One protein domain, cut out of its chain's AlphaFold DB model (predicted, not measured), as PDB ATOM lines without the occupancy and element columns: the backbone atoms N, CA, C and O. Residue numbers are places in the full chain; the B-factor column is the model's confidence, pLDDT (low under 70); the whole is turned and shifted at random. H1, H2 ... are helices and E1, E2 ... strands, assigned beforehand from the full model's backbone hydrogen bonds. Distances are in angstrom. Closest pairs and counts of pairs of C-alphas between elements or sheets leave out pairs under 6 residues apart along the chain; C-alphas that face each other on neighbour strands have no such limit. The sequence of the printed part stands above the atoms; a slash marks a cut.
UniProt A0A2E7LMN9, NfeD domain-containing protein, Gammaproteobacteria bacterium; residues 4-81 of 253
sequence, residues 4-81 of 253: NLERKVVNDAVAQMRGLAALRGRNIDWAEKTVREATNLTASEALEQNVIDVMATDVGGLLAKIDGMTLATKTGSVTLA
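This is residues 4 to 81 of the 253 residues of the protein "NfeD domain-containing protein" of Gammaproteobacteria bacterium (UniProt A0A2E7LMN9). A helical hairpin, H2 folded back along H1, makes one end; H3, H4 and strand hairpin E1 and E2 string out toward the other. The printed part has 78 residues with four named helices, then two named antiparallel strands, mostly helix. It is loose, radius of gyration of the C-alphas 15.2 A, spanning 48 by 30 by 17 A.

H1, residues 4 to 23, touches H2, residues 28 to 37, opposite ways at a shallow tilt of 25 degrees; closest are the C-alphas of Arg 18 and Ile 28, 5.1 A. H3, 43 to 48, and H4, 59 to 66, touch no helix. In hairpin E1, 70 to 73, and E2, 76 to 79, N 71 and O 78 are within hydrogen-bond range, 2.8 A. Every O i to N i+4 pair is within range in H1, H3 and H4; H2 has 5 of 6.

H1, 28.9 A long, begins at C-alpha 4 (128.979, 167.345, 209.720); E2 ends at C-alpha 79 (159.190, 168.510, 242.715).

The farthest C-alphas, of Asn 4 and Ala 81, are 48.5 A apart. The printed part has no cut; no printed residue is under pLDDT 70.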
ATOM      1  N   ASN A   4     129.287 166.572 208.520       82.69
ATOM      2  CA  ASN A   4     128.979 167.345 209.720       82.69
ATOM      3  C   ASN A   4     129.525 166.673 210.988       82.69
ATOM      4  O   ASN A   4     130.094 167.349 211.846       82.69
ATOM      5  N   LEU A   5     129.397 165.345 211.087       87.06
ATOM      6  CA  LEU A   5     129.831 164.593 212.262       87.06
ATOM      7  C   LEU A   5     131.354 164.653 212.420       87.06
ATOM      8  O   LEU A   5     131.842 164.968 213.501       87.06
ATOM      9  N   GLU A   6     132.091 164.437 211.331       88.00
ATOM     10  CA  GLU A   6     133.558 164.474 211.307       88.00
ATOM     11  C   GLU A   6     134.100 165.816 211.814       88.00
ATOM     12  O   GLU A   6     134.903 165.866 212.743       88.00
ATOM     13  N   ARG A   7     133.565 166.928 211.303       88.50
ATOM     14  CA  ARG A   7     133.952 168.272 211.745       88.50
ATOM     15  C   ARG A   7     133.639 168.530 213.225       88.50
ATOM     16  O   ARG A   7     134.398 169.238 213.884       88.50
ATOM     17  N   LYS A   8     132.540 167.982 213.760       89.56
ATOM     18  CA  LYS A   8     132.204 168.092 215.193       89.56
ATOM     19  C   LYS A   8     133.181 167.295 216.055       89.56
ATOM     20  O   LYS A   8     133.639 167.828 217.058       89.56
ATOM     21  N   VAL A   9     133.534 166.077 215.637       93.75
ATOM     22  CA  VAL A   9     134.532 165.239 216.322       93.75
ATOM     23  C   VAL A   9     135.900 165.927 216.329       93.75
ATOM     24  O   VAL A   9     136.523 166.028 217.381       93.75
ATOM     25  N   VAL A  10     136.336 166.478 215.191       91.25
ATOM     26  CA  VAL A  10     137.605 167.219 215.091       91.25
ATOM     27  C   VAL A  10     137.596 168.462 215.980       91.25
ATOM     28  O   VAL A  10     138.554 168.699 216.708       91.25
ATOM     29  N   ASN A  11     136.523 169.257 215.966       93.56
ATOM     30  CA  ASN A  11     136.438 170.451 216.810       93.56
ATOM     31  C   ASN A  11     136.442 170.121 218.310       93.56
ATOM     32  O   ASN A  11     137.050 170.865 219.079       93.56
ATOM     33  N   ASP A  12     135.801 169.025 218.722       95.75
ATOM     34  CA  ASP A  12     135.841 168.567 220.113       95.75
ATOM     35  C   ASP A  12     137.259 168.130 220.515       95.75
ATOM     36  O   ASP A  12     137.793 168.597 221.521       95.75
ATOM     37  N   ALA A  13     137.930 167.336 219.674       93.94
ATOM     38  CA  ALA A  13     139.317 166.930 219.896       93.94
ATOM     39  C   ALA A  13     140.279 168.134 219.973       93.94
ATOM     40  O   ALA A  13     141.149 168.176 220.845       93.94
ATOM     41  N   VAL A  14     140.095 169.147 219.114       95.12
ATOM     42  CA  VAL A  14     140.855 170.409 219.163       95.12
ATOM     43  C   VAL A  14     140.636 171.124 220.495       95.12
ATOM     44  O   VAL A  14     141.602 171.561 221.120       95.12
ATOM     45  N   ALA A  15     139.387 171.234 220.956       94.38
ATOM     46  CA  ALA A  15     139.076 171.883 222.226       94.38
ATOM     47  C   ALA A  15     139.743 171.160 223.409       94.38
ATOM     48  O   ALA A  15     140.348 171.814 224.263       94.38
ATOM     49  N   GLN A  16     139.704 169.824 223.424       93.94
ATOM     50  CA  GLN A  16     140.368 169.013 224.448       93.94
ATOM     51  C   GLN A  16     141.891 169.202 224.436       93.94
ATOM     52  O   GLN A  16     142.488 169.447 225.487       93.94
ATOM     53  N   MET A  17     142.523 169.159 223.259       93.62
ATOM     54  CA  MET A  17     143.973 169.330 223.115       93.62
ATOM     55  C   MET A  17     144.438 170.733 223.513       93.62
ATOM     56  O   MET A  17     145.405 170.864 224.265       93.62
ATOM     57  N   ARG A  18     143.717 171.785 223.096       94.50
ATOM     58  CA  ARG A  18     143.990 173.168 223.526       94.50
ATOM     59  C   ARG A  18     143.866 173.320 225.040       94.50
ATOM     60  O   ARG A  18     144.725 173.945 225.659       94.50
ATOM     61  N   GLY A  19     142.827 172.735 225.640       93.06
ATOM     62  CA  GLY A  19     142.626 172.749 227.090       93.06
ATOM     63  C   GLY A  19     143.772 172.072 227.840       93.06
ATOM     64  O   GLY A  19     144.299 172.627 228.802       93.06
ATOM     65  N   LEU A  20     144.218 170.906 227.367       91.62
ATOM     66  CA  LEU A  20     145.307 170.154 227.988       91.62
ATOM     67  C   LEU A  20     146.658 170.869 227.845       91.62
ATOM     68  O   LEU A  20     147.422 170.926 228.811       91.62
ATOM     69  N   ALA A  21     146.921 171.467 226.680       92.38
ATOM     70  CA  ALA A  21     148.100 172.293 226.450       92.38
ATOM     71  C   ALA A  21     148.108 173.528 227.364       92.38
ATOM     72  O   ALA A  21     149.106 173.774 228.038       92.38
ATOM     73  N   ALA A  22     146.984 174.242 227.476       91.38
ATOM     74  CA  ALA A  22     146.854 175.409 228.350       91.38
ATOM     75  C   ALA A  22     147.078 175.056 229.830       91.38
ATOM     76  O   ALA A  22     147.834 175.739 230.517       91.38
ATOM     77  N   LEU A  23     146.485 173.954 230.307       88.88
ATOM     78  CA  LEU A  23     146.663 173.467 231.682       88.88
ATOM     79  C   LEU A  23     148.120 173.117 232.011       88.88
ATOM     80  O   LEU A  23     148.538 173.226 233.160       88.88
ATOM     81  N   ARG A  24     148.882 172.665 231.012       86.94
ATOM     82  CA  ARG A  24     150.282 172.243 231.149       86.94
ATOM     83  C   ARG A  24     151.281 173.343 230.766       86.94
ATOM     84  O   ARG A  24     152.477 173.082 230.813       86.94
ATOM     85  N   GLY A  25     150.818 174.531 230.364       88.69
ATOM     86  CA  GLY A  25     151.681 175.618 229.883       88.69
ATOM     87  C   GLY A  25     152.418 175.307 228.571       88.69
ATOM     88  O   GLY A  25     153.537 175.776 228.369       88.69
ATOM     89  N   ARG A  26     151.819 174.485 227.699       92.44
ATOM     90  CA  ARG A  26     152.369 174.064 226.398       92.44
ATOM     91  C   ARG A  26     151.823 174.891 225.248       92.44
ATOM     92  O   ARG A  26     150.815 175.580 225.385       92.44
ATOM     93  N   ASN A  27     152.466 174.770 224.092       93.25
ATOM     94  CA  ASN A  27     152.056 175.451 222.871       93.25
ATOM     95  C   ASN A  27     150.669 175.000 222.384       93.25
ATOM     96  O   ASN A  27     150.478 173.910 221.843       93.25
ATOM     97  N   ILE A  28     149.697 175.883 222.608       94.38
ATOM     98  CA  ILE A  28     148.279 175.681 222.310       94.38
ATOM     99  C   ILE A  28     148.035 175.681 220.798       94.38
ATOM    100  O   ILE A  28     147.230 174.890 220.305       94.38
ATOM    101  N   ASP A  29     148.732 176.547 220.065       92.31
ATOM    102  CA  ASP A  29     148.539 176.710 218.624       92.31
ATOM    103  C   ASP A  29     149.049 175.485 217.869       92.31
ATOM    104  O   ASP A  29     148.379 174.982 216.965       92.31
ATOM    105  N   TRP A  30     150.187 174.939 218.305       93.00
ATOM    106  CA  TRP A  30     150.664 173.653 217.815       93.00
ATOM    107  C   TRP A  30     149.658 172.532 218.108       93.00
ATOM    108  O   TRP A  30     149.308 171.783 217.199       93.00
ATOM    109  N   ALA A  31     149.129 172.454 219.335       92.00
ATOM    110  CA  ALA A  31     148.183 171.410 219.732       92.00
ATOM    111  C   ALA A  31     146.891 171.413 218.891       92.00
ATOM    112  O   ALA A  31     146.361 170.350 218.570       92.00
ATOM    113  N   GLU A  32     146.391 172.588 218.493       93.44
ATOM    114  CA  GLU A  32     145.282 172.692 217.537       93.44
ATOM    115  C   GLU A  32     145.699 172.260 216.129       93.44
ATOM    116  O   GLU A  32     145.006 171.456 215.495       93.44
ATOM    117  N   LYS A  33     146.830 172.783 215.645       92.75
ATOM    118  CA  LYS A  33     147.319 172.520 214.291       92.75
ATOM    119  C   LYS A  33     147.552 171.029 214.057       92.75
ATOM    120  O   LYS A  33     147.160 170.513 213.017       92.75
ATOM    121  N   THR A  34     148.099 170.309 215.034       92.50
ATOM    122  CA  THR A  34     148.327 168.861 214.927       92.50
ATOM    123  C   THR A  34     147.034 168.066 214.786       92.50
ATOM    124  O   THR A  34     146.990 167.128 213.998       92.50
ATOM    125  N   VAL A  35     145.956 168.447 215.474       91.88
ATOM    126  CA  VAL A  35     144.668 167.742 215.350       91.88
ATOM    127  C   VAL A  35     143.987 168.043 214.015       91.88
ATOM    128  O   VAL A  35     143.372 167.157 213.428       91.88
ATOM    129  N   ARG A  36     144.080 169.287 213.527       91.88
ATOM    130  CA  ARG A  36     143.423 169.696 212.273       91.88
ATOM    131  C   ARG A  36     144.179 169.263 211.022       91.88
ATOM    132  O   ARG A  36     143.550 168.904 210.033       91.88
ATOM    133  N   GLU A  37     145.501 169.351 211.059       92.31
ATOM    134  CA  GLU A  37     146.369 169.227 209.883       92.31
ATOM    135  C   GLU A  37     147.311 168.017 209.956       92.31
ATOM    136  O   GLU A  37     148.075 167.796 209.020       92.31
ATOM    137  N   ALA A  38     147.276 167.233 211.043       89.56
ATOM    138  CA  ALA A  38     148.152 166.076 211.259       89.56
ATOM    139  C   ALA A  38     149.651 166.416 211.112       89.56
ATOM    140  O   ALA A  38     150.420 165.688 210.482       89.56
ATOM    141  N   THR A  39     150.073 167.552 211.678       88.31
ATOM    142  CA  THR A  39     151.476 167.985 211.634       88.31
ATOM    143  C   THR A  39     152.380 167.077 212.467       88.31
ATOM    144  O   THR A  39     152.043 166.697 213.587       88.31
ATOM    145  N   ASN A  40     153.570 166.786 211.941       88.81
ATOM    146  CA  ASN A  40     154.619 166.051 212.645       88.81
ATOM    147  C   ASN A  40     155.719 167.021 213.095       88.81
ATOM    148  O   ASN A  40     156.024 167.971 212.375       88.81
ATOM    149  N   LEU A  41     156.325 166.767 214.255       91.38
ATOM    150  CA  LEU A  41     157.510 167.481 214.739       91.38
ATOM    151  C   LEU A  41     158.641 166.505 215.028       91.38
ATOM    152  O   LEU A  41     158.415 165.400 215.526       91.38
ATOM    153  N   THR A  42     159.868 166.948 214.780       93.69
ATOM    154  CA  THR A  42     161.059 166.298 215.328       93.69
ATOM    155  C   THR A  42     161.224 166.636 216.813       93.69
ATOM    156  O   THR A  42     160.656 167.606 217.317       93.69
ATOM    157  N   ALA A  43     162.022 165.849 217.541       90.75
ATOM    158  CA  ALA A  43     162.250 166.080 218.968       90.75
ATOM    159  C   ALA A  43     162.839 167.479 219.259       90.75
ATOM    160  O   ALA A  43     162.428 168.122 220.222       90.75
ATOM    161  N   SER A  44     163.747 167.972 218.408       92.88
ATOM    162  CA  SER A  44     164.362 169.299 218.560       92.88
ATOM    163  C   SER A  44     163.350 170.427 218.364       92.88
ATOM    164  O   SER A  44     163.253 171.317 219.204       92.88
ATOM    165  N   GLU A  45     162.535 170.356 217.307       93.25
ATOM    166  CA  GLU A  45     161.481 171.346 217.049       93.25
ATOM    167  C   GLU A  45     160.409 171.324 218.145       93.25
ATOM    168  O   GLU A  45     159.879 172.367 218.518       93.25
ATOM    169  N   ALA A  46     160.096 170.144 218.691       92.69
ATOM    170  CA  ALA A  46     159.161 170.005 219.803       92.69
ATOM    171  C   ALA A  46     159.673 170.685 221.080       92.69
ATOM    172  O   ALA A  46     158.871 171.218 221.850       92.69
ATOM    173  N   LEU A  47     160.988 170.693 221.314       92.81
ATOM    174  CA  LEU A  47     161.584 171.415 222.436       92.81
ATOM    175  C   LEU A  47     161.529 172.932 222.202       92.81
ATOM    176  O   LEU A  47     161.094 173.673 223.080       92.81
ATOM    177  N   GLU A  48     161.901 173.386 221.003       93.19
ATOM    178  CA  GLU A  48     161.865 174.807 220.621       93.19
ATOM    179  C   GLU A  48     160.450 175.392 220.677       93.19
ATOM    180  O   GLU A  48     160.242 176.502 221.162       93.19
ATOM    181  N   GLN A  49     159.459 174.623 220.224       92.88
ATOM    182  CA  GLN A  49     158.056 175.019 220.244       92.88
ATOM    183  C   GLN A  49     157.386 174.793 221.604       92.88
ATOM    184  O   GLN A  49     156.176 174.970 221.685       92.88
ATOM    185  N   ASN A  50     158.118 174.419 222.662       92.50
ATOM    186  CA  ASN A  50     157.578 174.156 224.004       92.50
ATOM    187  C   ASN A  50     156.415 173.134 224.010       92.50
ATOM    188  O   ASN A  50     155.374 173.312 224.654       92.50
ATOM    189  N   VAL A  51     156.586 172.054 223.251       91.88
ATOM    190  CA  VAL A  51     155.703 170.878 223.240       91.88
ATOM    191  C   VAL A  51     156.203 169.824 224.233       91.88
ATOM    192  O   VAL A  51     155.398 169.161 224.886       91.88
ATOM    193  N   ILE A  52     157.523 169.710 224.398       92.12
ATOM    194  CA  ILE A  52     158.189 168.836 225.375       92.12
ATOM    195  C   ILE A  52     159.102 169.653 226.299       92.12
ATOM    196  O   ILE A  52     159.498 170.761 225.956       92.12
ATOM    197  N   ASP A  53     159.451 169.104 227.466       89.19
ATOM    198  CA  ASP A  53     160.356 169.763 228.427       89.19
ATOM    199  C   ASP A  53     161.831 169.516 228.145       89.19
ATOM    200  O   ASP A  53     162.674 170.388 228.340       89.19
ATOM    201  N   VAL A  54     162.158 168.281 227.767       91.44
ATOM    202  CA  VAL A  54     163.532 167.798 227.708       91.44
ATOM    203  C   VAL A  54     163.681 166.731 226.639       91.44
ATOM    204  O   VAL A  54     162.782 165.931 226.390       91.44
ATOM    205  N   MET A  55     164.875 166.683 226.061       93.69
ATOM    206  CA  MET A  55     165.337 165.576 225.236       93.69
ATOM    207  C   MET A  55     166.445 164.820 225.963       93.69
ATOM    208  O   MET A  55     167.376 165.435 226.498       93.69
ATOM    209  N   ALA A  56     166.384 163.494 225.943       92.31
ATOM    210  CA  ALA A  56     167.400 162.622 226.514       92.31
ATOM    211  C   ALA A  56     167.646 161.416 225.601       92.31
ATOM    212  O   ALA A  56     166.734 160.946 224.926       92.31
ATOM    213  N   THR A  57     168.888 160.941 225.577       90.94
ATOM    214  CA  THR A  57     169.334 159.798 224.763       90.94
ATOM    215  C   THR A  57     169.162 158.458 225.473       90.94
ATOM    216  O   THR A  57     169.147 157.420 224.822       90.94
ATOM    217  N   ASP A  58     169.026 158.479 226.797       88.62
ATOM    218  CA  ASP A  58     168.838 157.312 227.651       88.62
ATOM    219  C   ASP A  58     168.114 157.709 228.952       88.62
ATOM    220  O   ASP A  58     167.916 158.894 229.248       88.62
ATOM    221  N   VAL A  59     167.698 156.705 229.730       87.19
ATOM    222  CA  VAL A  59     166.956 156.902 230.988       87.19
ATOM    223  C   VAL A  59     167.800 157.646 232.026       87.19
ATOM    224  O   VAL A  59     167.272 158.491 232.744       87.19
ATOM    225  N   GLY A  60     169.112 157.398 232.091       85.94
ATOM    226  CA  GLY A  60     169.998 158.067 233.046       85.94
ATOM    227  C   GLY A  60     170.109 159.570 232.781       85.94
ATOM    228  O   GLY A  60     169.944 160.384 233.691       85.94
ATOM    229  N   GLY A  61     170.310 159.952 231.521       87.44
ATOM    230  CA  GLY A  61     170.337 161.334 231.061       87.44
ATOM    231  C   GLY A  61     168.986 162.033 231.204       87.44
ATOM    232  O   GLY A  61     168.954 163.230 231.484       87.44
ATOM    233  N   LEU A  62     167.874 161.302 231.071       90.06
ATOM    234  CA  LEU A  62     166.542 161.832 231.364       90.06
ATOM    235  C   LEU A  62     166.402 162.154 232.854       90.06
ATOM    236  O   LEU A  62     166.071 163.287 233.195       90.06
ATOM    237  N   LEU A  63     166.704 161.186 233.727       88.94
ATOM    238  CA  LEU A  63     166.605 161.336 235.182       88.94
ATOM    239  C   LEU A  63     167.474 162.484 235.700       88.94
ATOM    240  O   LEU A  63     167.025 163.234 236.560       88.94
ATOM    241  N   ALA A  64     168.677 162.664 235.149       88.00
ATOM    242  CA  ALA A  64     169.556 163.772 235.509       88.00
ATOM    243  C   ALA A  64     168.996 165.144 235.097       88.00
ATOM    244  O   ALA A  64     169.185 166.120 235.816       88.00
ATOM    245  N   LYS A  65     168.315 165.233 233.946       88.94
ATOM    246  CA  LYS A  65     167.749 166.497 233.447       88.94
ATOM    247  C   LYS A  65     166.454 166.895 234.146       88.94
ATOM    248  O   LYS A  65     166.196 168.086 234.266       88.94
ATOM    249  N   ILE A  66     165.644 165.925 234.570       90.50
ATOM    250  CA  ILE A  66     164.363 166.191 235.242       90.50
ATOM    251  C   ILE A  66     164.494 166.360 236.763       90.50
ATOM    252  O   ILE A  66     163.515 166.723 237.413       90.50
ATOM    253  N   ASP A  67     165.675 166.111 237.337       89.31
ATOM    254  CA  ASP A  67     165.935 166.318 238.766       89.31
ATOM    255  C   ASP A  67     165.701 167.787 239.149       89.31
ATOM    256  O   ASP A  67     166.188 168.708 238.495       89.31
ATOM    257  N   GLY A  68     164.914 168.017 240.198       86.62
ATOM    258  CA  GLY A  68     164.529 169.353 240.652       86.62
ATOM    259  C   GLY A  68     163.424 170.026 239.830       86.62
ATOM    260  O   GLY A  68     162.987 171.121 240.192       86.62
ATOM    261  N   MET A  69     162.919 169.401 238.758       88.88
ATOM    262  CA  MET A  69     161.785 169.947 238.012       88.88
ATOM    263  C   MET A  69     160.499 169.857 238.828       88.88
ATOM    264  O   MET A  69     160.213 168.853 239.475       88.88
ATOM    265  N   THR A  70     159.693 170.914 238.776       85.06
ATOM    266  CA  THR A  70     158.402 170.969 239.463       85.06
ATOM    267  C   THR A  70     157.280 170.708 238.467       85.06
ATOM    268  O   THR A  70     157.126 171.444 237.496       85.06
ATOM    269  N   LEU A  71     156.502 169.651 238.702       85.25
ATOM    270  CA  LEU A  71     155.406 169.224 237.838       85.25
ATOM    271  C   LEU A  71     154.054 169.424 238.521       85.25
ATOM    272  O   LEU A  71     153.845 169.014 239.662       85.25
ATOM    273  N   ALA A  72     153.098 169.985 237.784       81.00
ATOM    274  CA  ALA A  72     151.705 170.032 238.206       81.00
ATOM    275  C   ALA A  72     151.048 168.654 238.005       81.00
ATOM    276  O   ALA A  72     150.833 168.205 236.875       81.00
ATOM    277  N   THR A  73     150.727 167.973 239.103       79.75
ATOM    278  CA  THR A  73     149.983 166.702 239.110       79.75
ATOM    279  C   THR A  73     148.547 166.919 239.590       79.75
ATOM    280  O   THR A  73     148.222 167.956 240.167       79.75
ATOM    281  N   LYS A  74     147.662 165.931 239.382       77.75
ATOM    282  CA  LYS A  74     146.260 165.994 239.850       77.75
ATOM    283  C   LYS A  74     146.140 166.204 241.368       77.75
ATOM    284  O   LYS A  74     145.138 166.733 241.826       77.75
ATOM    285  N   THR A  75     147.150 165.783 242.126       77.38
ATOM    286  CA  THR A  75     147.231 165.863 243.590       77.38
ATOM    287  C   THR A  75     148.002 167.086 244.096       77.38
ATOM    288  O   THR A  75     148.070 167.287 245.305       77.38
ATOM    289  N   GLY A  76     148.560 167.915 243.205       83.12
ATOM    290  CA  GLY A  76     149.313 169.119 243.559       83.12
ATOM    291  C   GLY A  76     150.625 169.266 242.786       83.12
ATOM    292  O   GLY A  76     150.949 168.475 241.898       83.12
ATOM    293  N   SER A  77     151.385 170.304 243.121       84.06
ATOM    294  CA  SER A  77     152.720 170.524 242.563       84.06
ATOM    295  C   SER A  77     153.726 169.579 243.226       84.06
ATOM    296  O   SER A  77     153.830 169.569 244.452       84.06
ATOM    297  N   VAL A  78     154.443 168.775 242.440       88.06
ATOM    298  CA  VAL A  78     155.440 167.806 242.920       88.06
ATOM    299  C   VAL A  78     156.793 168.147 242.310       88.06
ATOM    300  O   VAL A  78     156.929 168.193 241.089       88.06
ATOM    301  N   THR A  79     157.798 168.367 243.153       88.56
ATOM    302  CA  THR A  79     159.190 168.510 242.715       88.56
ATOM    303  C   THR A  79     159.826 167.130 242.607       88.56
ATOM    304  O   THR A  79     159.798 166.349 243.558       88.56
ATOM    305  N   LEU A  80     160.373 166.817 241.437       87.56
ATOM    306  CA  LEU A  80     161.030 165.549 241.165       87.56
ATOM    307  C   LEU A  80     162.383 165.496 241.881       87.56
ATOM    308  O   LEU A  80     163.227 166.362 241.677       87.56
ATOM    309  N   ALA A  81     162.591 164.467 242.696       86.25
ATOM    310  CA  ALA A  81     163.885 164.138 243.285       86.25
ATOM    311  C   ALA A  81     164.339 162.800 242.699       86.25
ATOM    312  O   ALA A  81     163.978 161.737 243.199       86.25
TER     313      ALA A  81